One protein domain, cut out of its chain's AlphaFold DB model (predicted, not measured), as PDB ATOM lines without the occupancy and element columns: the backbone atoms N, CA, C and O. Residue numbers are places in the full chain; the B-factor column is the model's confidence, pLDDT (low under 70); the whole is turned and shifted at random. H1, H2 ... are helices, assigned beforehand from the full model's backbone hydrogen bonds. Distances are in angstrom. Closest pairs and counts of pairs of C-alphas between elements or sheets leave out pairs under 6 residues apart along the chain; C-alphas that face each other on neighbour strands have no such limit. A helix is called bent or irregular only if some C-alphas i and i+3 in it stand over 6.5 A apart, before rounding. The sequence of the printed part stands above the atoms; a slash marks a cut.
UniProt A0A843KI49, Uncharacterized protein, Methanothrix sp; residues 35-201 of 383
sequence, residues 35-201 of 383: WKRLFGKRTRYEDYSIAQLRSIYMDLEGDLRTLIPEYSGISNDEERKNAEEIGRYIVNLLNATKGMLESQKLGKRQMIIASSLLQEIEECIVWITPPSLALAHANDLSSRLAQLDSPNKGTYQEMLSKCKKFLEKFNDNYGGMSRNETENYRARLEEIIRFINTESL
ATOM      1  N   TRP A  35     116.158  21.710  85.942       43.91
ATOM      2  CA  TRP A  35     114.786  22.025  86.361       43.91
ATOM      3  C   TRP A  35     114.739  22.887  87.634       43.91
ATOM      4  O   TRP A  35     113.883  23.765  87.731       43.91
ATOM      5  N   LYS A  36     115.694  22.734  88.571       46.31
ATOM      6  CA  LYS A  36     115.815  23.631  89.743       46.31
ATOM      7  C   LYS A  36     116.209  25.061  89.371       46.31
ATOM      8  O   LYS A  36     115.759  25.982  90.046       46.31
ATOM      9  N   ARG A  37     117.020  25.267  88.325       48.91
ATOM     10  CA  ARG A  37     117.386  26.616  87.850       48.91
ATOM     11  C   ARG A  37     116.223  27.337  87.171       48.91
ATOM     12  O   ARG A  37     116.116  28.546  87.317       48.91
ATOM     13  N   LEU A  38     115.356  26.606  86.469       42.31
ATOM     14  CA  LEU A  38     114.198  27.182  85.774       42.31
ATOM     15  C   LEU A  38     112.973  27.392  86.679       42.31
ATOM     16  O   LEU A  38     112.231  28.345  86.465       42.31
ATOM     17  N   PHE A  39     112.757  26.541  87.686       42.25
ATOM     18  CA  PHE A  39     111.544  26.581  88.519       42.25
ATOM     19  C   PHE A  39     111.784  26.881  90.007       42.25
ATOM     20  O   PHE A  39     110.820  26.946  90.772       42.25
ATOM     21  N   GLY A  40     113.039  27.092  90.423       34.69
ATOM     22  CA  GLY A  40     113.417  27.251  91.828       34.69
ATOM     23  C   GLY A  40     113.162  25.982  92.658       34.69
ATOM     24  O   GLY A  40     112.389  25.098  92.283       34.69
ATOM     25  N   LYS A  41     113.791  25.862  93.835       40.38
ATOM     26  CA  LYS A  41     113.313  24.914  94.858       40.38
ATOM     27  C   LYS A  41     111.968  25.446  95.367       40.38
ATOM     28  O   LYS A  41     111.943  26.273  96.268       40.38
ATOM     29  N   ARG A  42     110.848  24.999  94.794       45.47
ATOM     30  CA  ARG A  42     109.550  25.150  95.465       45.47
ATOM     31  C   ARG A  42     109.544  24.210  96.667       45.47
ATOM     32  O   ARG A  42     109.425  23.001  96.484       45.47
ATOM     33  N   THR A  43     109.705  24.765  97.864       53.06
ATOM     34  CA  THR A  43     109.396  24.086  99.128       53.06
ATOM     35  C   THR A  43     107.972  23.551  99.048       53.06
ATOM     36  O   THR A  43     107.034  24.280  98.711       53.06
ATOM     37  N   ARG A  44     107.810  22.245  99.261       60.53
ATOM     38  CA  ARG A  44     106.492  21.606  99.261       60.53
ATOM     39  C   ARG A  44     105.808  21.879 100.597       60.53
ATOM     40  O   ARG A  44     106.475  22.093 101.602       60.53
ATOM     41  N   TYR A  45     104.478  21.825 100.622       63.00
ATOM     42  CA  TYR A  45     103.696  21.908 101.862       63.00
ATOM     43  C   TYR A  45     104.199  20.937 102.936       63.00
ATOM     44  O   TYR A  45     104.340  21.306 104.094       63.00
ATOM     45  N   GLU A  46     104.556  19.724 102.512       68.44
ATOM     46  CA  GLU A  46     105.154  18.686 103.354       68.44
ATOM     47  C   GLU A  46     106.401  19.197 104.097       68.44
ATOM     48  O   GLU A  46     106.529  18.952 105.292       68.44
ATOM     49  N   ASP A  47     107.260  19.984 103.441       69.31
ATOM     50  CA  ASP A  47     108.468  20.552 104.054       69.31
ATOM     51  C   ASP A  47     108.112  21.587 105.137       69.31
ATOM     52  O   ASP A  47     108.724  21.615 106.205       69.31
ATOM     53  N   TYR A  48     107.084  22.409 104.895       68.88
ATOM     54  CA  TYR A  48     106.593  23.387 105.870       68.88
ATOM     55  C   TYR A  48     105.886  22.726 107.058       68.88
ATOM     56  O   TYR A  48     106.097  23.139 108.195       68.88
ATOM     57  N   SER A  49     105.077  21.688 106.825       73.19
ATOM     58  CA  SER A  49     104.448  20.916 107.903       73.19
ATOM     59  C   SER A  49     105.490  20.214 108.773       73.19
ATOM     60  O   SER A  49     105.376  20.240 109.994       73.19
ATOM     61  N   ILE A  50     106.541  19.644 108.169       80.38
ATOM     62  CA  ILE A  50     107.663  19.059 108.915       80.38
ATOM     63  C   ILE A  50     108.372  20.136 109.745       80.38
ATOM     64  O   ILE A  50     108.648  19.907 110.920       80.38
ATOM     65  N   ALA A  51     108.639  21.313 109.171       78.62
ATOM     66  CA  ALA A  51     109.257  22.421 109.900       78.62
ATOM     67  C   ALA A  51     108.391  22.888 111.083       78.62
ATOM     68  O   ALA A  51     108.916  23.118 112.170       78.62
ATOM     69  N   GLN A  52     107.069  22.957 110.905       81.56
ATOM     70  CA  GLN A  52     106.141  23.301 111.982       81.56
ATOM     71  C   GLN A  52     106.153  22.252 113.101       81.56
ATOM     72  O   GLN A  52     106.254  22.619 114.267       81.56
ATOM     73  N   LEU A  53     106.104  20.958 112.766       85.12
ATOM     74  CA  LEU A  53     106.184  19.880 113.760       85.12
ATOM     75  C   LEU A  53     107.524  19.893 114.506       85.12
ATOM     76  O   LEU A  53     107.556  19.670 115.712       85.12
ATOM     77  N   ARG A  54     108.626  20.199 113.810       85.69
ATOM     78  CA  ARG A  54     109.945  20.381 114.433       85.69
ATOM     79  C   ARG A  54     109.973  21.583 115.376       85.69
ATOM     80  O   ARG A  54     110.600  21.476 116.419       85.69
ATOM     81  N   SER A  55     109.299  22.686 115.043       84.44
ATOM     82  CA  SER A  55     109.165  23.840 115.945       84.44
ATOM     83  C   SER A  55     108.397  23.470 117.210       84.44
ATOM     84  O   SER A  55     108.906  23.682 118.299       84.44
ATOM     85  N   ILE A  56     107.232  22.825 117.072       84.94
ATOM     86  CA  ILE A  56     106.416  22.389 118.219       84.94
ATOM     87  C   ILE A  56     107.211  21.430 119.111       84.94
ATOM     88  O   ILE A  56     107.210  21.559 120.328       84.94
ATOM     89  N   TYR A  57     107.936  20.486 118.504       88.88
ATOM     90  CA  TYR A  57     108.837  19.600 119.235       88.88
ATOM     91  C   TYR A  57     109.890  20.379 120.043       88.88
ATOM     92  O   TYR A  57     110.158  20.016 121.184       88.88
ATOM     93  N   MET A  58     110.472  21.443 119.479       85.38
ATOM     94  CA  MET A  58     111.465  22.273 120.177       85.38
ATOM     95  C   MET A  58     110.863  23.043 121.343       85.38
ATOM     96  O   MET A  58     111.496  23.114 122.392       85.38
ATOM     97  N   ASP A  59     109.664  23.591 121.163       85.88
ATOM     98  CA  ASP A  59     108.966  24.325 122.215       85.88
ATOM     99  C   ASP A  59     108.655  23.379 123.389       85.88
ATOM    100  O   ASP A  59     109.044  23.655 124.520       85.88
ATOM    101  N   LEU A  60     108.107  22.187 123.111       87.44
ATOM    102  CA  LEU A  60     107.793  21.181 124.137       87.44
ATOM    103  C   LEU A  60     109.042  20.578 124.803       87.44
ATOM    104  O   LEU A  60     109.045  20.314 126.006       87.44
ATOM    105  N   GLU A  61     110.122  20.354 124.048       86.56
ATOM    106  CA  GLU A  61     111.408  19.942 124.623       86.56
ATOM    107  C   GLU A  61     111.996  21.055 125.507       86.56
ATOM    108  O   GLU A  61     112.563  20.771 126.565       86.56
ATOM    109  N   GLY A  62     111.858  22.314 125.087       84.25
ATOM    110  CA  GLY A  62     112.243  23.496 125.850       84.25
ATOM    111  C   GLY A  62     111.483  23.597 127.168       84.25
ATOM    112  O   GLY A  62     112.118  23.696 128.218       84.25
ATOM    113  N   ASP A  63     110.159  23.476 127.122       83.75
ATOM    114  CA  ASP A  63     109.277  23.491 128.292       83.75
ATOM    115  C   ASP A  63     109.620  22.363 129.268       83.75
ATOM    116  O   ASP A  63     109.754  22.579 130.470       83.75
ATOM    117  N   LEU A  64     109.867  21.147 128.773       84.62
ATOM    118  CA  LEU A  64     110.297  20.062 129.653       84.62
ATOM    119  C   LEU A  64     111.629  20.393 130.344       84.62
ATOM    120  O   LEU A  64     111.796  20.127 131.535       84.62
ATOM    121  N   ARG A  65     112.588  20.986 129.623       80.19
ATOM    122  CA  ARG A  65     113.903  21.347 130.178       80.19
ATOM    123  C   ARG A  65     113.823  22.451 131.230       80.19
ATOM    124  O   ARG A  65     114.599  22.397 132.183       80.19
ATOM    125  N   THR A  66     112.929  23.429 131.078       80.31
ATOM    126  CA  THR A  66     112.728  24.491 132.082       80.31
ATOM    127  C   THR A  66     112.062  23.961 133.346       80.31
ATOM    128  O   THR A  66     112.330  24.465 134.432       80.31
ATOM    129  N   LEU A  67     111.270  22.899 133.217       77.88
ATOM    130  CA  LEU A  67     110.575  22.258 134.322       77.88
ATOM    131  C   LEU A  67     111.469  21.312 135.159       77.88
ATOM    132  O   LEU A  67     111.263  21.183 136.365       77.88
ATOM    133  N   ILE A  68     112.496  20.683 134.565       71.06
ATOM    134  CA  ILE A  68     113.413  19.738 135.250       71.06
ATOM    135  C   ILE A  68     114.010  20.276 136.572       71.06
ATOM    136  O   ILE A  68     113.976  19.546 137.570       71.06
ATOM    137  N   PRO A  69     114.557  21.507 136.632       63.62
ATOM    138  CA  PRO A  69     115.111  22.065 137.864       63.62
ATOM    139  C   PRO A  69     114.082  22.199 138.990       63.62
ATOM    140  O   PRO A  69     114.422  21.941 140.144       63.62
ATOM    141  N   GLU A  70     112.831  22.539 138.677       64.50
ATOM    142  CA  GLU A  70     111.785  22.699 139.691       64.50
ATOM    143  C   GLU A  70     111.394  21.358 140.336       64.50
ATOM    144  O   GLU A  70     111.198  21.299 141.550       64.50
ATOM    145  N   TYR A  71     111.410  20.247 139.583       60.38
ATOM    146  CA  TYR A  71     111.169  18.906 140.150       60.38
ATOM    147  C   TYR A  71     112.257  18.441 141.105       60.38
ATOM    148  O   TYR A  71     111.978  17.727 142.068       60.38
ATOM    149  N   SER A  72     113.504  18.843 140.857       57.41
ATOM    150  CA  SER A  72     114.626  18.467 141.717       57.41
ATOM    151  C   SER A  72     114.540  19.078 143.124       57.41
ATOM    152  O   SER A  72     115.221  18.605 144.033       57.41
ATOM    153  N   GLY A  73     113.678  20.088 143.308       59.66
ATOM    154  CA  GLY A  73     113.395  20.739 144.586       59.66
ATOM    155  C   GLY A  73     112.199  20.173 145.364       59.66
ATOM    156  O   GLY A  73     111.924  20.667 146.457       59.66
ATOM    157  N   ILE A  74     111.481  19.165 144.843       66.25
ATOM    158  CA  ILE A  74     110.325  18.570 145.536       66.25
ATOM    159  C   ILE A  74     110.805  17.782 146.761       66.25
ATOM    160  O   ILE A  74     111.555  16.813 146.643       66.25
ATOM    161  N   SER A  75     110.334  18.181 147.944       62.31
ATOM    162  CA  SER A  75     110.685  17.554 149.224       62.31
ATOM    163  C   SER A  75     109.850  16.317 149.573       62.31
ATOM    164  O   SER A  75     110.209  15.591 150.493       62.31
ATOM    165  N   ASN A  76     108.722  16.094 148.890       75.25
ATOM    166  CA  ASN A  76     107.834  14.952 149.110       75.25
ATOM    167  C   ASN A  76     108.183  13.795 148.156       75.25
ATOM    168  O   ASN A  76     108.029  13.920 146.941       75.25
ATOM    169  N   ASP A  77     108.613  12.657 148.707       73.50
ATOM    170  CA  ASP A  77     109.062  11.490 147.936       73.50
ATOM    171  C   ASP A  77     107.966  10.885 147.035       73.50
ATOM    172  O   ASP A  77     108.266  10.395 145.944       73.50
ATOM    173  N   GLU A  78     106.694  10.929 147.446       73.75
ATOM    174  CA  GLU A  78     105.588  10.361 146.658       73.75
ATOM    175  C   GLU A  78     105.241  11.246 145.451       73.75
ATOM    176  O   GLU A  78     105.091  10.759 144.329       73.75
ATOM    177  N   GLU A  79     105.173  12.563 145.658       70.12
ATOM    178  CA  GLU A  79     104.972  13.540 144.580       70.12
ATOM    179  C   GLU A  79     106.135  13.531 143.598       70.12
ATOM    180  O   GLU A  79     105.924  13.565 142.385       70.12
ATOM    181  N   ARG A  80     107.359  13.410 144.120       72.88
ATOM    182  CA  ARG A  80     108.555  13.254 143.305       72.88
ATOM    183  C   ARG A  80     108.459  12.004 142.437       72.88
ATOM    184  O   ARG A  80     108.615  12.110 141.227       72.88
ATOM    185  N   LYS A  81     108.129  10.841 143.006       78.88
ATOM    186  CA  LYS A  81     108.000   9.590 142.241       78.88
ATOM    187  C   LYS A  81     106.958   9.691 141.116       78.88
ATOM    188  O   LYS A  81     107.234   9.245 140.003       78.88
ATOM    189  N   ASN A  82     105.803  10.303 141.384       77.25
ATOM    190  CA  ASN A  82     104.757  10.508 140.374       77.25
ATOM    191  C   ASN A  82     105.227  11.452 139.254       77.25
ATOM    192  O   ASN A  82     105.049  11.151 138.074       77.25
ATOM    193  N   ALA A  83     105.884  12.561 139.604       75.81
ATOM    194  CA  ALA A  83     106.454  13.485 138.625       75.81
ATOM    195  C   ALA A  83     107.558  12.824 137.776       75.81
ATOM    196  O   ALA A  83     107.627  13.046 136.567       75.81
ATOM    197  N   GLU A  84     108.388  11.963 138.372       79.44
ATOM    198  CA  GLU A  84     109.430  11.206 137.668       79.44
ATOM    199  C   GLU A  84     108.856  10.147 136.709       79.44
ATOM    200  O   GLU A  84     109.444   9.865 135.661       79.44
ATOM    201  N   GLU A  85     107.721   9.530 137.039       83.56
ATOM    202  CA  GLU A  85     107.024   8.594 136.150       83.56
ATOM    203  C   GLU A  85     106.442   9.307 134.924       83.56
ATOM    204  O   GLU A  85     106.728   8.911 133.790       83.56
ATOM    205  N   ILE A  86     105.724  10.413 135.139       84.06
ATOM    206  CA  ILE A  86     105.152  11.224 134.056       84.06
ATOM    207  C   ILE A  86     106.265  11.851 133.205       84.06
ATOM    208  O   ILE A  86     106.218  11.795 131.977       84.06
ATOM    209  N   GLY A  87     107.327  12.363 133.832       83.81
ATOM    210  CA  GLY A  87     108.493  12.900 133.130       83.81
ATOM    211  C   GLY A  87     109.175  11.859 132.236       83.81
ATOM    212  O   GLY A  87     109.508  12.154 131.088       83.81
ATOM    213  N   ARG A  88     109.325  10.611 132.707       85.62
ATOM    214  CA  ARG A  88     109.848   9.505 131.881       85.62
ATOM    215  C   ARG A  88     108.925   9.174 130.712       85.62
ATOM    216  O   ARG A  88     109.420   8.924 129.613       85.62
ATOM    217  N   TYR A  89     107.610   9.189 130.925       87.25
ATOM    218  CA  TYR A  89     106.640   8.993 129.849       87.25
ATOM    219  C   TYR A  89     106.773  10.077 128.767       87.25
ATOM    220  O   TYR A  89     106.942   9.743 127.592       87.25
ATOM    221  N   ILE A  90     106.841  11.353 129.158       87.38
ATOM    222  CA  ILE A  90     107.037  12.481 128.233       87.38
ATOM    223  C   ILE A  90     108.350  12.337 127.447       87.38
ATOM    224  O   ILE A  90     108.363  12.488 126.225       87.38
ATOM    225  N   VAL A  91     109.458  11.985 128.111       87.25
ATOM    226  CA  VAL A  91     110.756  11.766 127.443       87.25
ATOM    227  C   VAL A  91     110.678  10.633 126.417       87.25
ATOM    228  O   VAL A  91     111.241  10.748 125.326       87.25
ATOM    229  N   ASN A  92     109.966   9.547 126.722       88.12
ATOM    230  CA  ASN A  92     109.773   8.447 125.777       88.12
ATOM    231  C   ASN A  92     108.985   8.890 124.537       88.12
ATOM    232  O   ASN A  92     109.379   8.555 123.416       88.12
ATOM    233  N   LEU A  93     107.922   9.681 124.719       88.44
ATOM    234  CA  LEU A  93     107.154  10.255 123.612       88.44
ATOM    235  C   LEU A  93     108.002  11.220 122.769       88.44
ATOM    236  O   LEU A  93     107.969  11.149 121.537       88.44
ATOM    237  N   LEU A  94     108.810  12.076 123.403       87.94
ATOM    238  CA  LEU A  94     109.726  12.986 122.709       87.94
ATOM    239  C   LEU A  94     110.766  12.211 121.897       87.94
ATOM    240  O   LEU A  94     110.982  12.518 120.727       87.94
ATOM    241  N   ASN A  95     111.355  11.154 122.459       86.44
ATOM    242  CA  ASN A  95     112.316  10.306 121.750       86.44
ATOM    243  C   ASN A  95     111.687   9.593 120.546       86.44
ATOM    244  O   ASN A  95     112.283   9.563 119.465       86.44
ATOM    245  N   ALA A  96     110.475   9.054 120.706       87.06
ATOM    246  CA  ALA A  96     109.734   8.438 119.608       87.06
ATOM    247  C   ALA A  96     109.443   9.456 118.494       87.06
ATOM    248  O   ALA A  96     109.678   9.181 117.314       87.06
ATOM    249  N   THR A  97     109.005  10.659 118.873       88.19
ATOM    250  CA  THR A  97     108.704  11.752 117.944       88.19
ATOM    251  C   THR A  97     109.955  12.231 117.214       88.19
ATOM    252  O   THR A  97     109.953  12.355 115.990       88.19
ATOM    253  N   LYS A  98     111.062  12.426 117.934       86.00
ATOM    254  CA  LYS A  98     112.363  12.797 117.374       86.00
ATOM    255  C   LYS A  98     112.834  11.788 116.332       86.00
ATOM    256  O   LYS A  98     113.201  12.189 115.232       86.00
ATOM    257  N   GLY A  99     112.751  10.489 116.633       83.50
ATOM    258  CA  GLY A  99     113.106   9.431 115.682       83.50
ATOM    259  C   GLY A  99     112.318   9.510 114.369       83.50
ATOM    260  O   GLY A  99     112.865   9.232 113.303       83.50
ATOM    261  N   MET A 100     111.057   9.952 114.418       84.19
ATOM    262  CA  MET A 100     110.248  10.197 113.218       84.19
ATOM    263  C   MET A 100     110.655  11.493 112.501       84.19
ATOM    264  O   MET A 100     110.832  11.486 111.280       84.19
ATOM    265  N   LEU A 101     110.831  12.592 113.244       83.50
ATOM    266  CA  LEU A 101     111.152  13.926 112.715       83.50
ATOM    267  C   LEU A 101     112.573  14.044 112.133       83.50
ATOM    268  O   LEU A 101     112.816  14.917 111.293       83.50
ATOM    269  N   GLU A 102     113.497  13.165 112.536       81.69
ATOM    270  CA  GLU A 102     114.864  13.069 111.998       81.69
ATOM    271  C   GLU A 102     114.914  12.515 110.570       81.69
ATOM    272  O   GLU A 102     115.917  12.684 109.876       81.69
ATOM    273  N   SER A 103     113.840  11.887 110.089       76.12
ATOM    274  CA  SER A 103     113.790  11.417 108.707       76.12
ATOM    275  C   SER A 103     113.706  12.592 107.715       76.12
ATOM    276  O   SER A 103     112.889  13.498 107.856       76.12
ATOM    277  N   GLN A 104     114.541  12.576 106.666       61.38
ATOM    278  CA  GLN A 104     114.548  13.612 105.611       61.38
ATOM    279  C   GLN A 104     113.249  13.674 104.792       61.38
ATOM    280  O   GLN A 104     112.970  14.678 104.142       61.38
ATOM    281  N   LYS A 105     112.467  12.590 104.780       69.62
ATOM    282  CA  LYS A 105     111.174  12.504 104.095       69.62
ATOM    283  C   LYS A 105     110.170  11.815 105.008       69.62
ATOM    284  O   LYS A 105     110.056  10.590 104.971       69.62
ATOM    285  N   LEU A 106     109.429  12.596 105.791       75.00
ATOM    286  CA  LEU A 106     108.278  12.067 106.518       75.00
ATOM    287  C   LEU A 106     107.132  11.794 105.543       75.00
ATOM    288  O   LEU A 106     106.710  12.670 104.790       75.00
ATOM    289  N   GLY A 107     106.588  10.580 105.584       75.25
ATOM    290  CA  GLY A 107     105.319  10.288 104.920       75.25
ATOM    291  C   GLY A 107     104.142  10.947 105.651       75.25
ATOM    292  O   GLY A 107     104.192  11.139 106.864       75.25
ATOM    293  N   LYS A 108     103.031  11.214 104.948       75.44
ATOM    294  CA  LYS A 108     101.807  11.812 105.534       75.44
ATOM    295  C   LYS A 108     101.345  11.116 106.820       75.44
ATOM    296  O   LYS A 108     101.026  11.771 107.804       75.44
ATOM    297  N   ARG A 109     101.365   9.778 106.836       77.38
ATOM    298  CA  ARG A 109     101.006   8.978 108.018       77.38
ATOM    299  C   ARG A 109     101.937   9.243 109.204       77.38
ATOM    300  O   ARG A 109     101.465   9.334 110.326       77.38
ATOM    301  N   GLN A 110     103.239   9.378 108.959       81.94
ATOM    302  CA  GLN A 110     104.218   9.671 110.008       81.94
ATOM    303  C   GLN A 110     104.052  11.093 110.545       81.94
ATOM    304  O   GLN A 110     104.198  11.288 111.741       81.94
ATOM    305  N   MET A 111     103.692  12.064 109.696       81.75
ATOM    306  CA  MET A 111     103.379  13.425 110.151       81.75
ATOM    307  C   MET A 111     102.165  13.449 111.084       81.75
ATOM    308  O   MET A 111     102.201  14.131 112.101       81.75
ATOM    309  N   ILE A 112     101.115  12.681 110.768       81.31
ATOM    310  CA  ILE A 112      99.929  12.561 111.632       81.31
ATOM    311  C   ILE A 112     100.315  11.932 112.973       81.31
ATOM    312  O   ILE A 112      99.974  12.479 114.011       81.31
ATOM    313  N   ILE A 113     101.079  10.834 112.954       84.69
ATOM    314  CA  ILE A 113     101.534  10.172 114.186       84.69
ATOM    315  C   ILE A 113     102.403  11.121 115.021       84.69
ATOM    316  O   ILE A 113     102.158  11.263 116.211       84.69
ATOM    317  N   ALA A 114     103.372  11.808 114.408       87.12
ATOM    318  CA  ALA A 114     104.215  12.779 115.101       87.12
ATOM    319  C   ALA A 114     103.389  13.927 115.699       87.12
ATOM    320  O   ALA A 114     103.630  14.318 116.833       87.12
ATOM    321  N   SER A 115     102.383  14.428 114.976       87.25
ATOM    322  CA  SER A 115     101.461  15.443 115.495       87.25
ATOM    323  C   SER A 115     100.684  14.940 116.709       87.25
ATOM    324  O   SER A 115     100.605  15.657 117.698       87.25
ATOM    325  N   SER A 116     100.132  13.725 116.661       87.44
ATOM    326  CA  SER A 116      99.392  13.147 117.790       87.44
ATOM    327  C   SER A 116     100.287  12.911 119.006       87.44
ATOM    328  O   SER A 116      99.873  13.189 120.123       87.44
ATOM    329  N   LEU A 117     101.530  12.459 118.801       90.06
ATOM    330  CA  LEU A 117     102.494  12.302 119.894       90.06
ATOM    331  C   LEU A 117     102.859  13.650 120.534       90.06
ATOM    332  O   LEU A 117     102.962  13.728 121.751       90.06
ATOM    333  N   LEU A 118     103.027  14.712 119.738       91.00
ATOM    334  CA  LEU A 118     103.288  16.063 120.257       91.00
ATOM    335  C   LEU A 118     102.101  16.626 121.046       91.00
ATOM    336  O   LEU A 118     102.313  17.276 122.063       91.00
ATOM    337  N   GLN A 119     100.872  16.353 120.609       90.38
ATOM    338  CA  GLN A 119      99.664  16.742 121.342       90.38
ATOM    339  C   GLN A 119      99.580  16.035 122.698       90.38
ATOM    340  O   GLN A 119      99.373  16.690 123.713       90.38
ATOM    341  N   GLU A 120      99.842  14.727 122.724       89.56
ATOM    342  CA  GLU A 120      99.902  13.942 123.962       89.56
ATOM    343  C   GLU A 120     100.980  14.472 124.924       89.56
ATOM    344  O   GLU A 120     100.761  14.556 126.132       89.56
ATOM    345  N   ILE A 121     102.147  14.868 124.399       91.00
ATOM    346  CA  ILE A 121     103.213  15.487 125.200       91.00
ATOM    347  C   ILE A 121     102.722  16.789 125.841       91.00
ATOM    348  O   ILE A 121     102.932  16.992 127.036       91.00
ATOM    349  N   GLU A 122     102.078  17.663 125.068       89.94
ATOM    350  CA  GLU A 122     101.547  18.937 125.561       89.94
ATOM    351  C   GLU A 122     100.491  18.732 126.662       89.94
ATOM    352  O   GLU A 122     100.514  19.426 127.677       89.94
ATOM    353  N   GLU A 123      99.617  17.736 126.498       89.56
ATOM    354  CA  GLU A 123      98.618  17.336 127.498       89.56
ATOM    355  C   GLU A 123      99.288  16.825 128.788       89.56
ATOM    356  O   GLU A 123      98.929  17.237 129.894       89.56
ATOM    357  N   CYS A 124     100.327  15.996 128.660       88.12
ATOM    358  CA  CYS A 124     101.048  15.427 129.799       88.12
ATOM    359  C   CYS A 124     101.908  16.447 130.561       88.12
ATOM    360  O   CYS A 124     102.081  16.308 131.773       88.12
ATOM    361  N   ILE A 125     102.453  17.470 129.892       87.69
ATOM    362  CA  ILE A 125     103.319  18.479 130.530       87.69
ATOM    363  C   ILE A 125     102.587  19.201 131.670       87.69
ATOM    364  O   ILE A 125     103.181  19.454 132.716       87.69
ATOM    365  N   VAL A 126     101.281  19.442 131.542       87.31
ATOM    366  CA  VAL A 126     100.451  20.095 132.574       87.31
ATOM    367  C   VAL A 126     100.544  19.405 133.933       87.31
ATOM    368  O   VAL A 126     100.520  20.066 134.974       87.31
ATOM    369  N   TRP A 127     100.659  18.076 133.936       84.44
ATOM    370  CA  TRP A 127     100.685  17.274 135.157       84.44
ATOM    371  C   TRP A 127     101.931  17.475 135.992       84.44
ATOM    372  O   TRP A 127     101.914  17.253 137.204       84.44
ATOM    373  N   ILE A 128     103.002  17.894 135.340       82.12
ATOM    374  CA  ILE A 128     104.262  18.175 135.989       82.12
ATOM    375  C   ILE A 128     104.375  19.699 136.224       82.12
ATOM    376  O   ILE A 128     104.897  20.121 137.249       82.12
ATOM    377  N   THR A 129     103.740  20.544 135.408       83.00
ATOM    378  CA  THR A 129     103.801  22.008 135.528       83.00
ATOM    379  C   THR A 129     103.452  22.556 136.939       83.00
ATOM    380  O   THR A 129     102.411  22.212 137.519       83.00
ATOM    381  N   PRO A 130     104.305  23.435 137.504       79.56
ATOM    382  CA  PRO A 130     104.058  24.186 138.734       79.56
ATOM    383  C   PRO A 130     102.897  25.188 138.606       79.56
ATOM    384  O   PRO A 130     102.677  25.732 137.522       79.56
ATOM    385  N   PRO A 131     102.194  25.536 139.705       80.25
ATOM    386  CA  PRO A 131     101.045  26.451 139.658       80.25
ATOM    387  C   PRO A 131     101.349  27.839 139.064       80.25
ATOM    388  O   PRO A 131     100.516  28.402 138.353       80.25
ATOM    389  N   SER A 132     102.541  28.383 139.326       78.31
ATOM    390  CA  SER A 132     102.992  29.684 138.810       78.31
ATOM    391  C   SER A 132     103.119  29.682 137.284       78.31
ATOM    392  O   SER A 132     102.625  30.592 136.613       78.31
ATOM    393  N   LEU A 133     103.724  28.634 136.723       81.56
ATOM    394  CA  LEU A 133     103.875  28.475 135.281       81.56
ATOM    395  C   LEU A 133     102.542  28.099 134.617       81.56
ATOM    396  O   LEU A 133     102.223  28.613 133.546       81.56
ATOM    397  N   ALA A 134     101.707  27.297 135.284       83.94
ATOM    398  CA  ALA A 134     100.360  26.972 134.817       83.94
ATOM    399  C   ALA A 134      99.490  28.231 134.644       83.94
ATOM    400  O   ALA A 134      98.739  28.336 133.672       83.94
ATOM    401  N   LEU A 135      99.620  29.219 135.539       84.12
ATOM    402  CA  LEU A 135      98.939  30.510 135.411       84.12
ATOM    403  C   LEU A 135      99.417  31.299 134.181       84.12
ATOM    404  O   LEU A 135      98.600  31.905 133.484       84.12
ATOM    405  N   ALA A 136     100.721  31.281 133.889       82.19
ATOM    406  CA  ALA A 136     101.265  31.910 132.688       82.19
ATOM    407  C   ALA A 136     100.745  31.223 131.413       82.19
ATOM    408  O   ALA A 136     100.255  31.901 130.507       82.19
ATOM    409  N   HIS A 137     100.752  29.888 131.387       82.62
ATOM    410  CA  HIS A 137     100.238  29.087 130.273       82.62
ATOM    411  C   HIS A 137      98.733  29.301 130.061       82.62
ATOM    412  O   HIS A 137      98.272  29.368 128.925       82.62
ATOM    413  N   ALA A 138      97.954  29.505 131.128       84.38
ATOM    414  CA  ALA A 138      96.521  29.777 131.024       84.38
ATOM    415  C   ALA A 138      96.197  31.035 130.186       84.38
ATOM    416  O   ALA A 138      95.148  31.089 129.541       84.38
ATOM    417  N   ASN A 139      97.085  32.036 130.155       82.06
ATOM    418  CA  ASN A 139      96.900  33.215 129.302       82.06
ATOM    419  C   ASN A 139      97.089  32.885 127.815       82.06
ATOM    420  O   ASN A 139      96.297  33.342 126.989       82.06
ATOM    421  N   ASP A 140      98.089  32.066 127.481       84.88
ATOM    422  CA  ASP A 140      98.297  31.586 126.111       84.88
ATOM    423  C   ASP A 140      97.125  30.706 125.645       84.88
ATOM    424  O   ASP A 140      96.544  30.940 124.581       84.88
ATOM    425  N   LEU A 141      96.669  29.785 126.502       86.38
ATOM    426  CA  LEU A 141      95.490  28.955 126.234       86.38
ATOM    427  C   LEU A 141      94.238  29.800 125.975       86.38
ATOM    428  O   LEU A 141      93.447  29.464 125.097       86.38
ATOM    429  N   SER A 142      94.070  30.928 126.672       86.12
ATOM    430  CA  SER A 142      92.951  31.843 126.423       86.12
ATOM    431  C   SER A 142      93.008  32.454 125.023       86.12
ATOM    432  O   SER A 142      91.962  32.622 124.396       86.12
ATOM    433  N   SER A 143      94.205  32.789 124.531       84.69
ATOM    434  CA  SER A 143      94.406  33.323 123.179       84.69
ATOM    435  C   SER A 143      94.099  32.258 122.125       84.69
ATOM    436  O   SER A 143      93.295  32.491 121.221       84.69
ATOM    437  N   ARG A 144      94.650  31.050 122.293       84.00
ATOM    438  CA  ARG A 144      94.403  29.907 121.400       84.00
ATOM    439  C   ARG A 144      92.924  29.541 121.347       84.00
ATOM    440  O   ARG A 144      92.365  29.366 120.269       84.00
ATOM    441  N   LEU A 145      92.258  29.514 122.497       85.88
ATOM    442  CA  LEU A 145      90.841  29.188 122.575       85.88
ATOM    443  C   LEU A 145      89.949  30.302 122.004       85.88
ATOM    444  O   LEU A 145      88.876  30.021 121.475       85.88
ATOM    445  N   ALA A 146      90.391  31.565 122.048       83.19
ATOM    446  CA  ALA A 146      89.707  32.679 121.394       83.19
ATOM    447  C   ALA A 146      89.762  32.608 119.858       83.19
ATOM    448  O   ALA A 146      88.844  33.114 119.214       83.19
ATOM    449  N   GLN A 147      90.778  31.964 119.279       81.88
ATOM    450  CA  GLN A 147      90.920  31.793 117.828       81.88
ATOM    451  C   GLN A 147      90.091  30.630 117.268       81.88
ATOM    452  O   GLN A 147      89.812  30.614 116.075       81.88
ATOM    453  N   LEU A 148      89.665  29.687 118.113       82.19
ATOM    454  CA  LEU A 148      88.847  28.554 117.687       82.19
ATOM    455  C   LEU A 148      87.422  28.989 117.333       82.19
ATOM    456  O   LEU A 148      86.801  29.783 118.053       82.19
ATOM    457  N   ASP A 149      86.899  28.400 116.261       76.62
ATOM    458  CA  ASP A 149      85.506  28.501 115.838       76.62
ATOM    459  C   ASP A 149      84.798  27.168 116.133       76.62
ATOM    460  O   ASP A 149      84.753  26.259 115.308       76.62
ATOM    461  N   SER A 150      84.357  26.992 117.384       80.19
ATOM    462  CA  SER A 150      83.698  25.765 117.854       80.19
ATOM    463  C   SER A 150      82.501  26.105 118.749       80.19
ATOM    464  O   SER A 150      82.609  27.002 119.595       80.19
ATOM    465  N   PRO A 151      81.370  25.382 118.629       78.06
ATOM    466  CA  PRO A 151      80.158  25.647 119.409       78.06
ATOM    467  C   PRO A 151      80.375  25.512 120.924       78.06
ATOM    468  O   PRO A 151      79.709  26.182 121.708       78.06
ATOM    469  N   ASN A 152      81.346  24.696 121.348       82.69
ATOM    470  CA  ASN A 152      81.628  24.437 122.764       82.69
ATOM    471  C   ASN A 152      82.629  25.424 123.384       82.69
ATOM    472  O   ASN A 152      82.941  25.329 124.572       82.69
ATOM    473  N   LYS A 153      83.129  26.391 122.605       85.12
ATOM    474  CA  LYS A 153      84.123  27.380 123.043       85.12
ATOM    475  C   LYS A 153      83.730  28.075 124.346       85.12
ATOM    476  O   LYS A 153      84.568  28.201 125.233       85.12
ATOM    477  N   GLY A 154      82.466  28.480 124.490       82.06
ATOM    478  CA  GLY A 154      81.983  29.187 125.684       82.06
ATOM    479  C   GLY A 154      82.168  28.388 126.979       82.06
ATOM    480  O   GLY A 154      82.620  28.936 127.983       82.06
ATOM    481  N   THR A 155      81.918  27.076 126.941       86.25
ATOM    482  CA  THR A 155      82.079  26.182 128.098       86.25
ATOM    483  C   THR A 155      83.541  26.086 128.536       86.25
ATOM    484  O   THR A 155      83.846  26.221 129.723       86.25
ATOM    485  N   TYR A 156      84.464  25.922 127.585       86.88
ATOM    486  CA  TYR A 156      85.895  25.833 127.884       86.88
ATOM    487  C   TYR A 156      86.511  27.190 128.264       86.88
ATOM    488  O   TYR A 156      87.404  27.230 129.110       86.88
ATOM    489  N   GLN A 157      85.996  28.314 127.743       88.31
ATOM    490  CA  GLN A 157      86.358  29.659 128.225       88.31
ATOM    491  C   GLN A 157      85.966  29.848 129.689       88.31
ATOM    492  O   GLN A 157      86.758  30.348 130.491       88.31
ATOM    493  N   GLU A 158      84.757  29.424 130.060       87.81
ATOM    494  CA  GLU A 158      84.297  29.503 131.441       87.81
ATOM    495  C   GLU A 158      85.162  28.621 132.356       87.81
ATOM    496  O   GLU A 158      85.604  29.077 133.416       87.81
ATOM    497  N   MET A 159      85.473  27.394 131.930       87.88
ATOM    498  CA  MET A 159      86.346  26.471 132.658       87.88
ATOM    499  C   MET A 159      87.754  27.046 132.870       87.88
ATOM    500  O   MET A 159      88.255  27.034 134.000       87.88
ATOM    501  N   LEU A 160      88.357  27.627 131.827       89.75
ATOM    502  CA  LEU A 160      89.662  28.284 131.904       89.75
ATOM    503  C   LEU A 160      89.620  29.490 132.849       89.75
ATOM    504  O   LEU A 160      90.508  29.655 133.684       89.75
ATOM    505  N   SER A 161      88.556  30.299 132.787       88.12
ATOM    506  CA  SER A 161      88.386  31.461 133.668       88.12
ATOM    507  C   SER A 161      88.290  31.066 135.147       88.12
ATOM    508  O   SER A 161      88.836  31.753 136.013       88.12
ATOM    509  N   LYS A 162      87.637  29.933 135.451       87.25
ATOM    510  CA  LYS A 162      87.554  29.372 136.807       87.25
ATOM    511  C   LYS A 162      88.924  28.889 137.284       87.25
ATOM    512  O   LYS A 162      89.284  29.172 138.424       87.25
ATOM    513  N   CYS A 163      89.689  28.215 136.422       85.94
ATOM    514  CA  CYS A 163      91.048  27.765 136.746       85.94
ATOM    515  C   CYS A 163      91.993  28.948 136.979       85.94
ATOM    516  O   CYS A 163      92.705  28.969 137.977       85.94
ATOM    517  N   LYS A 164      91.931  29.979 136.130       87.25
ATOM    518  CA  LYS A 164      92.731  31.198 136.278       87.25
ATOM    519  C   LYS A 164      92.455  31.909 137.605       87.25
ATOM    520  O   LYS A 164      93.385  32.150 138.362       87.25
ATOM    521  N   LYS A 165      91.180  32.139 137.947       86.19
ATOM    522  CA  LYS A 165      90.789  32.747 139.236       86.19
ATOM    523  C   LYS A 165      91.242  31.928 140.447       86.19
ATOM    524  O   LYS A 165      91.493  32.495 141.506       86.19
ATOM    525  N   PHE A 166      91.277  30.602 140.323       84.94
ATOM    526  CA  PHE A 166      91.775  29.720 141.375       84.94
ATOM    527  C   PHE A 166      93.297  29.856 141.541       84.94
ATOM    528  O   PHE A 166      93.765  30.072 142.656       84.94
ATOM    529  N   LEU A 167      94.048  29.817 140.437       83.38
ATOM    530  CA  LEU A 167      95.507  29.958 140.433       83.38
ATOM    531  C   LEU A 167      95.974  31.355 140.884       83.38
ATOM    532  O   LEU A 167      96.950  31.455 141.618       83.38
ATOM    533  N   GLU A 168      95.260  32.426 140.520       84.19
ATOM    534  CA  GLU A 168      95.549  33.798 140.979       84.19
ATOM    535  C   GLU A 168      95.415  33.923 142.504       84.19
ATOM    536  O   GLU A 168      96.337  34.376 143.175       84.19
ATOM    537  N   LYS A 169      94.314  33.412 143.075       79.69
ATOM    538  CA  LYS A 169      94.090  33.406 144.533       79.69
ATOM    539  C   LYS A 169      95.145  32.623 145.310       79.69
ATOM    540  O   LYS A 169      95.350  32.901 146.492       79.69
ATOM    541  N   PHE A 170      95.737  31.616 144.674       72.38
ATOM    542  CA  PHE A 170      96.813  30.822 145.247       72.38
ATOM    543  C   PHE A 170      98.152  31.555 145.176       72.38
ATOM    544  O   PHE A 170      98.882  31.582 146.155       72.38
ATOM    545  N   ASN A 171      98.452  32.210 144.055       66.69
ATOM    546  CA  ASN A 171      99.676  33.000 143.924       66.69
ATOM    547  C   ASN A 171      99.739  34.149 144.953       66.69
ATOM    548  O   ASN A 171     100.818  34.515 145.410       66.69
ATOM    549  N   ASP A 172      98.575  34.668 145.357       59.84
ATOM    550  CA  ASP A 172      98.447  35.716 146.376       59.84
ATOM    551  C   ASP A 172      98.492  35.186 147.827       59.84
ATOM    552  O   ASP A 172      98.768  35.951 148.755       59.84
ATOM    553  N   ASN A 173      98.235  33.891 148.053       57.88
ATOM    554  CA  ASN A 173      98.198  33.273 149.381       57.88
ATOM    555  C   ASN A 173      99.263  32.179 149.504       57.88
ATOM    556  O   ASN A 173      99.107  31.095 148.960       57.88
ATOM    557  N   TYR A 174     100.280  32.403 150.339       53.53
ATOM    558  CA  TYR A 174     101.344  31.439 150.681       53.53
ATOM    559  C   TYR A 174     100.867  30.170 151.441       53.53
ATOM    560  O   TYR A 174     101.648  29.535 152.152       53.53
ATOM    561  N   GLY A 175      99.589  29.797 151.355       55.31
ATOM    562  CA  GLY A 175      99.097  28.511 151.849       55.31
ATOM    563  C   GLY A 175      99.478  27.401 150.872       55.31
ATOM    564  O   GLY A 175      99.401  27.602 149.670       55.31
ATOM    565  N   GLY A 176      99.901  26.233 151.357       62.25
ATOM    566  CA  GLY A 176     100.153  25.077 150.486       62.25
ATOM    567  C   GLY A 176      98.864  24.582 149.817       62.25
ATOM    568  O   GLY A 176      97.810  24.571 150.450       62.25
ATOM    569  N   MET A 177      98.942  24.177 148.544       70.31
ATOM    570  CA  MET A 177      97.798  23.631 147.800       70.31
ATOM    571  C   MET A 177      97.559  22.179 148.217       70.31
ATOM    572  O   MET A 177      98.511  21.402 148.311       70.31
ATOM    573  N   SER A 178      96.304  21.784 148.444       77.19
ATOM    574  CA  SER A 178      95.993  20.371 148.676       77.19
ATOM    575  C   SER A 178      96.217  19.554 147.403       77.19
ATOM    576  O   SER A 178      95.934  20.021 146.301       77.19
ATOM    577  N   ARG A 179      96.640  18.291 147.539       75.06
ATOM    578  CA  ARG A 179      96.805  17.359 146.408       75.06
ATOM    579  C   ARG A 179      95.561  17.289 145.515       75.06
ATOM    580  O   ARG A 179      95.684  17.355 144.299       75.06
ATOM    581  N   ASN A 180      94.367  17.245 146.110       80.94
ATOM    582  CA  ASN A 180      93.105  17.192 145.364       80.94
ATOM    583  C   ASN A 180      92.837  18.485 144.570       80.94
ATOM    584  O   ASN A 180      92.293  18.460 143.471       80.94
ATOM    585  N   GLU A 181      93.230  19.636 145.113       81.50
ATOM    586  CA  GLU A 181      93.105  20.915 144.412       81.50
ATOM    587  C   GLU A 181      94.095  20.993 143.245       81.50
ATOM    588  O   GLU A 181      93.715  21.422 142.152       81.50
ATOM    589  N   THR A 182      95.319  20.494 143.458       79.31
ATOM    590  CA  THR A 182      96.364  20.392 142.437       79.31
ATOM    591  C   THR A 182      95.953  19.487 141.278       79.31
ATOM    592  O   THR A 182      96.042  19.878 140.116       79.31
ATOM    593  N   GLU A 183      95.456  18.289 141.579       83.00
ATOM    594  CA  GLU A 183      94.989  17.328 140.574       83.00
ATOM    595  C   GLU A 183      93.772  17.865 139.802       83.00
ATOM    596  O   GLU A 183      93.703  17.731 138.582       83.00
ATOM    597  N   ASN A 184      92.844  18.556 140.475       86.19
ATOM    598  CA  ASN A 184      91.638  19.093 139.842       86.19
ATOM    599  C   ASN A 184      91.941  20.219 138.839       86.19
ATOM    600  O   ASN A 184      91.384  20.215 137.742       86.19
ATOM    601  N   TYR A 185      92.814  21.185 139.164       85.69
ATOM    602  CA  TYR A 185      93.144  22.227 138.180       85.69
ATOM    603  C   TYR A 185      93.953  21.655 137.006       85.69
ATOM    604  O   TYR A 185      93.718  22.066 135.869       85.69
ATOM    605  N   ARG A 186      94.855  20.693 137.257       87.81
ATOM    606  CA  ARG A 186      95.642  20.018 136.210       87.81
ATOM    607  C   ARG A 186      94.748  19.256 135.240       87.81
ATOM    608  O   ARG A 186      94.857  19.482 134.041       87.81
ATOM    609  N   ALA A 187      93.797  18.474 135.749       88.38
ATOM    610  CA  ALA A 187      92.831  17.752 134.923       88.38
ATOM    611  C   ALA A 187      91.985  18.695 134.047       88.38
ATOM    612  O   ALA A 187      91.738  18.417 132.877       88.38
ATOM    613  N   ARG A 188      91.566  19.850 134.584       87.12
ATOM    614  CA  ARG A 188      90.816  20.852 133.806       87.12
ATOM    615  C   ARG A 188      91.669  21.512 132.727       87.12
ATOM    616  O   ARG A 188      91.171  21.765 131.635       87.12
ATOM    617  N   LEU A 189      92.931  21.820 133.026       88.44
ATOM    618  CA  LEU A 189      93.861  22.382 132.044       88.44
ATOM    619  C   LEU A 189      94.188  21.373 130.938       88.44
ATOM    620  O   LEU A 189      94.169  21.754 129.770       88.44
ATOM    621  N   GLU A 190      94.411  20.104 131.286       91.44
ATOM    622  CA  GLU A 190      94.563  19.008 130.320       91.44
ATOM    623  C   GLU A 190      93.336  18.921 129.406       91.44
ATOM    624  O   GLU A 190      93.472  18.909 128.187       91.44
ATOM    625  N   GLU A 191      92.125  18.942 129.971       89.25
ATOM    626  CA  GLU A 191      90.892  18.868 129.188       89.25
ATOM    627  C   GLU A 191      90.748  20.045 128.204       89.25
ATOM    628  O   GLU A 191      90.344  19.850 127.053       89.25
ATOM    629  N   ILE A 192      91.136  21.254 128.623       89.19
ATOM    630  CA  ILE A 192      91.162  22.448 127.766       89.19
ATOM    631  C   ILE A 192      92.196  22.296 126.640       89.19
ATOM    632  O   ILE A 192      91.883  22.596 125.486       89.19
ATOM    633  N   ILE A 193      93.407  21.825 126.946       89.62
ATOM    634  CA  ILE A 193      94.464  21.598 125.947       89.62
ATOM    635  C   ILE A 193      94.030  20.535 124.944       89.62
ATOM    636  O   ILE A 193      94.093  20.775 123.739       89.62
ATOM    637  N   ARG A 194      93.489  19.413 125.420       89.50
ATOM    638  CA  ARG A 194      92.958  18.339 124.579       89.50
ATOM    639  C   ARG A 194      91.861  18.835 123.646       89.50
ATOM    640  O   ARG A 194      91.836  18.472 122.468       89.50
ATOM    641  N   PHE A 195      90.965  19.694 124.134       88.12
ATOM    642  CA  PHE A 195      89.942  20.323 123.300       88.12
ATOM    643  C   PHE A 195      90.560  21.197 122.198       88.12
ATOM    644  O   PHE A 195      90.222  21.028 121.024       88.12
ATOM    645  N   ILE A 196      91.512  22.073 122.544       87.31
ATOM    646  CA  ILE A 196      92.223  22.922 121.571       87.31
ATOM    647  C   ILE A 196      92.943  22.062 120.524       87.31
ATOM    648  O   ILE A 196      92.843  22.317 119.321       87.31
ATOM    649  N   ASN A 197      93.643  21.023 120.968       87.25
ATOM    650  CA  ASN A 197      94.408  20.131 120.111       87.25
ATOM    651  C   ASN A 197      93.505  19.339 119.166       87.25
ATOM    652  O   ASN A 197      93.799  19.262 117.971       87.25
ATOM    653  N   THR A 198      92.365  18.854 119.659       86.06
ATOM    654  CA  THR A 198      91.363  18.144 118.854       86.06
ATOM    655  C   THR A 198      90.755  19.044 117.780       86.06
ATOM    656  O   THR A 198      90.699  18.648 116.615       86.06
ATOM    657  N   GLU A 199      90.335  20.262 118.132       84.50
ATOM    658  CA  GLU A 199      89.748  21.191 117.156       84.50
ATOM    659  C   GLU A 199      90.789  21.673 116.136       84.50
ATOM    660  O   GLU A 199      90.521  21.672 114.935       84.50
ATOM    661  N   SER A 200      92.019  21.972 116.568       80.94
ATOM    662  CA  SER A 200      93.096  22.347 115.639       80.94
ATOM    663  C   SER A 200      93.461  21.208 114.676       80.94
ATOM    664  O   SER A 200      93.746  21.442 113.499       80.94
ATOM    665  N   LEU A 201      93.428  19.953 115.143       79.06
ATOM    666  CA  LEU A 201      93.654  18.782 114.302       79.06
ATOM    667  C   LEU A 201      92.510  18.610 113.302       79.06
ATOM    668  O   LEU A 201      92.762  18.351 112.126       79.06
TER     669      LEU A 201
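Overview. This is residues 35 to 201 of the 383 residues of an uncharacterized protein of Methanothrix sp (UniProt A0A843KI49). Two three-helix groups, H2 H3 H4 and H5 H6 H7, sit side by side with H4 packed on H7, and together make one up-and-down bundle of six helices in which each helix runs against the one before it. Residues 35 to 45, of which 35 to 39 belong to the short helix H1, stick out from the bundle as an arm. The printed part has 167 residues with seven named helices, H1 to H7 in chain order, and no named strand; the class is all helix. It is only just loose, close to compact, with a radius of gyration of the C-alphas of 18.6 A, and an elongated outline of 68 by 38 by 23 A.

Along the chain. H1 is residues 35 to 39, 6.0 A long, beginning at C-alpha 35 (114.786, 22.025, 86.361). H2, residues 45 to 71, spans 39.1 A from C-alpha 45 (103.696, 21.908, 101.862); it is only just irregular, with C-alphas 66 and 69 6.7 A apart. H3 is residues 77 to 101, 35.4 A, and H4 is residues 108 to 128, 31.2 A. H5, residues 131 to 147, 24.6 A, has a kink of 27 degrees near residue 140. H6 is residues 153 to 171, 26.6 A. H7, residues 179 to 201, 32.3 A, ends at C-alpha 201 (93.654, 18.782, 114.302).

Arrangement. H1 touches no helix. H2 and H3, a hairpin, touch at a shallow tilt of 20 degrees, the closest C-alphas being those of Arg 54 and Leu 101, 6.8 A apart. H2 and H4 touch and run the same way, closest at the C-alphas of Tyr 57 and Leu 118, 6.7 A. H3 and H4, also a hairpin, touch closest at the C-alphas of Thr 97 and Ala 114, 5.4 A. H4 and H7 are the hubs, touching three helices each. H4 touches H7 with residues 119 to 127 alone, opposite ways at 21 degrees, a shallow tilt; the closest C-alphas, of Glu 123 and Glu 190, are 5.2 A apart. H4 and H5 are close but not clearly touching. H5 and H6, a hairpin, touch closest at the C-alphas of Leu 135 and Leu 167, 6.1 A. H5 touches H7 with residues 138 to 145 alone, the same way at a shallow tilt of 28 degrees, the closest C-alphas being those of Leu 145 and Ile 196, 6.5 A. H6 and H7, a hairpin, touch at 35.3 degrees, only just steep, closest at the C-alphas of Cys 163 and Tyr 185, 6.1 A. H2 and H3 are both apart from H5, H6 and H7. Every O i to N i+4 pair is within hydrogen-bond range in H1, H3, H6 and H7, against 21 of 23 in H2, 14 of 17 in H4 and 11 of 13 in H5.

Size, cuts and confidence. The C-alphas of Leu 38 and Gly 175, the two farthest apart, are 67.8 A apart. The printed part has no cut and no long link. Its mean pLDDT is 78.9; residues 35 to 48, 69 to 75, 104 to 105 and 171 to 176 are under 70.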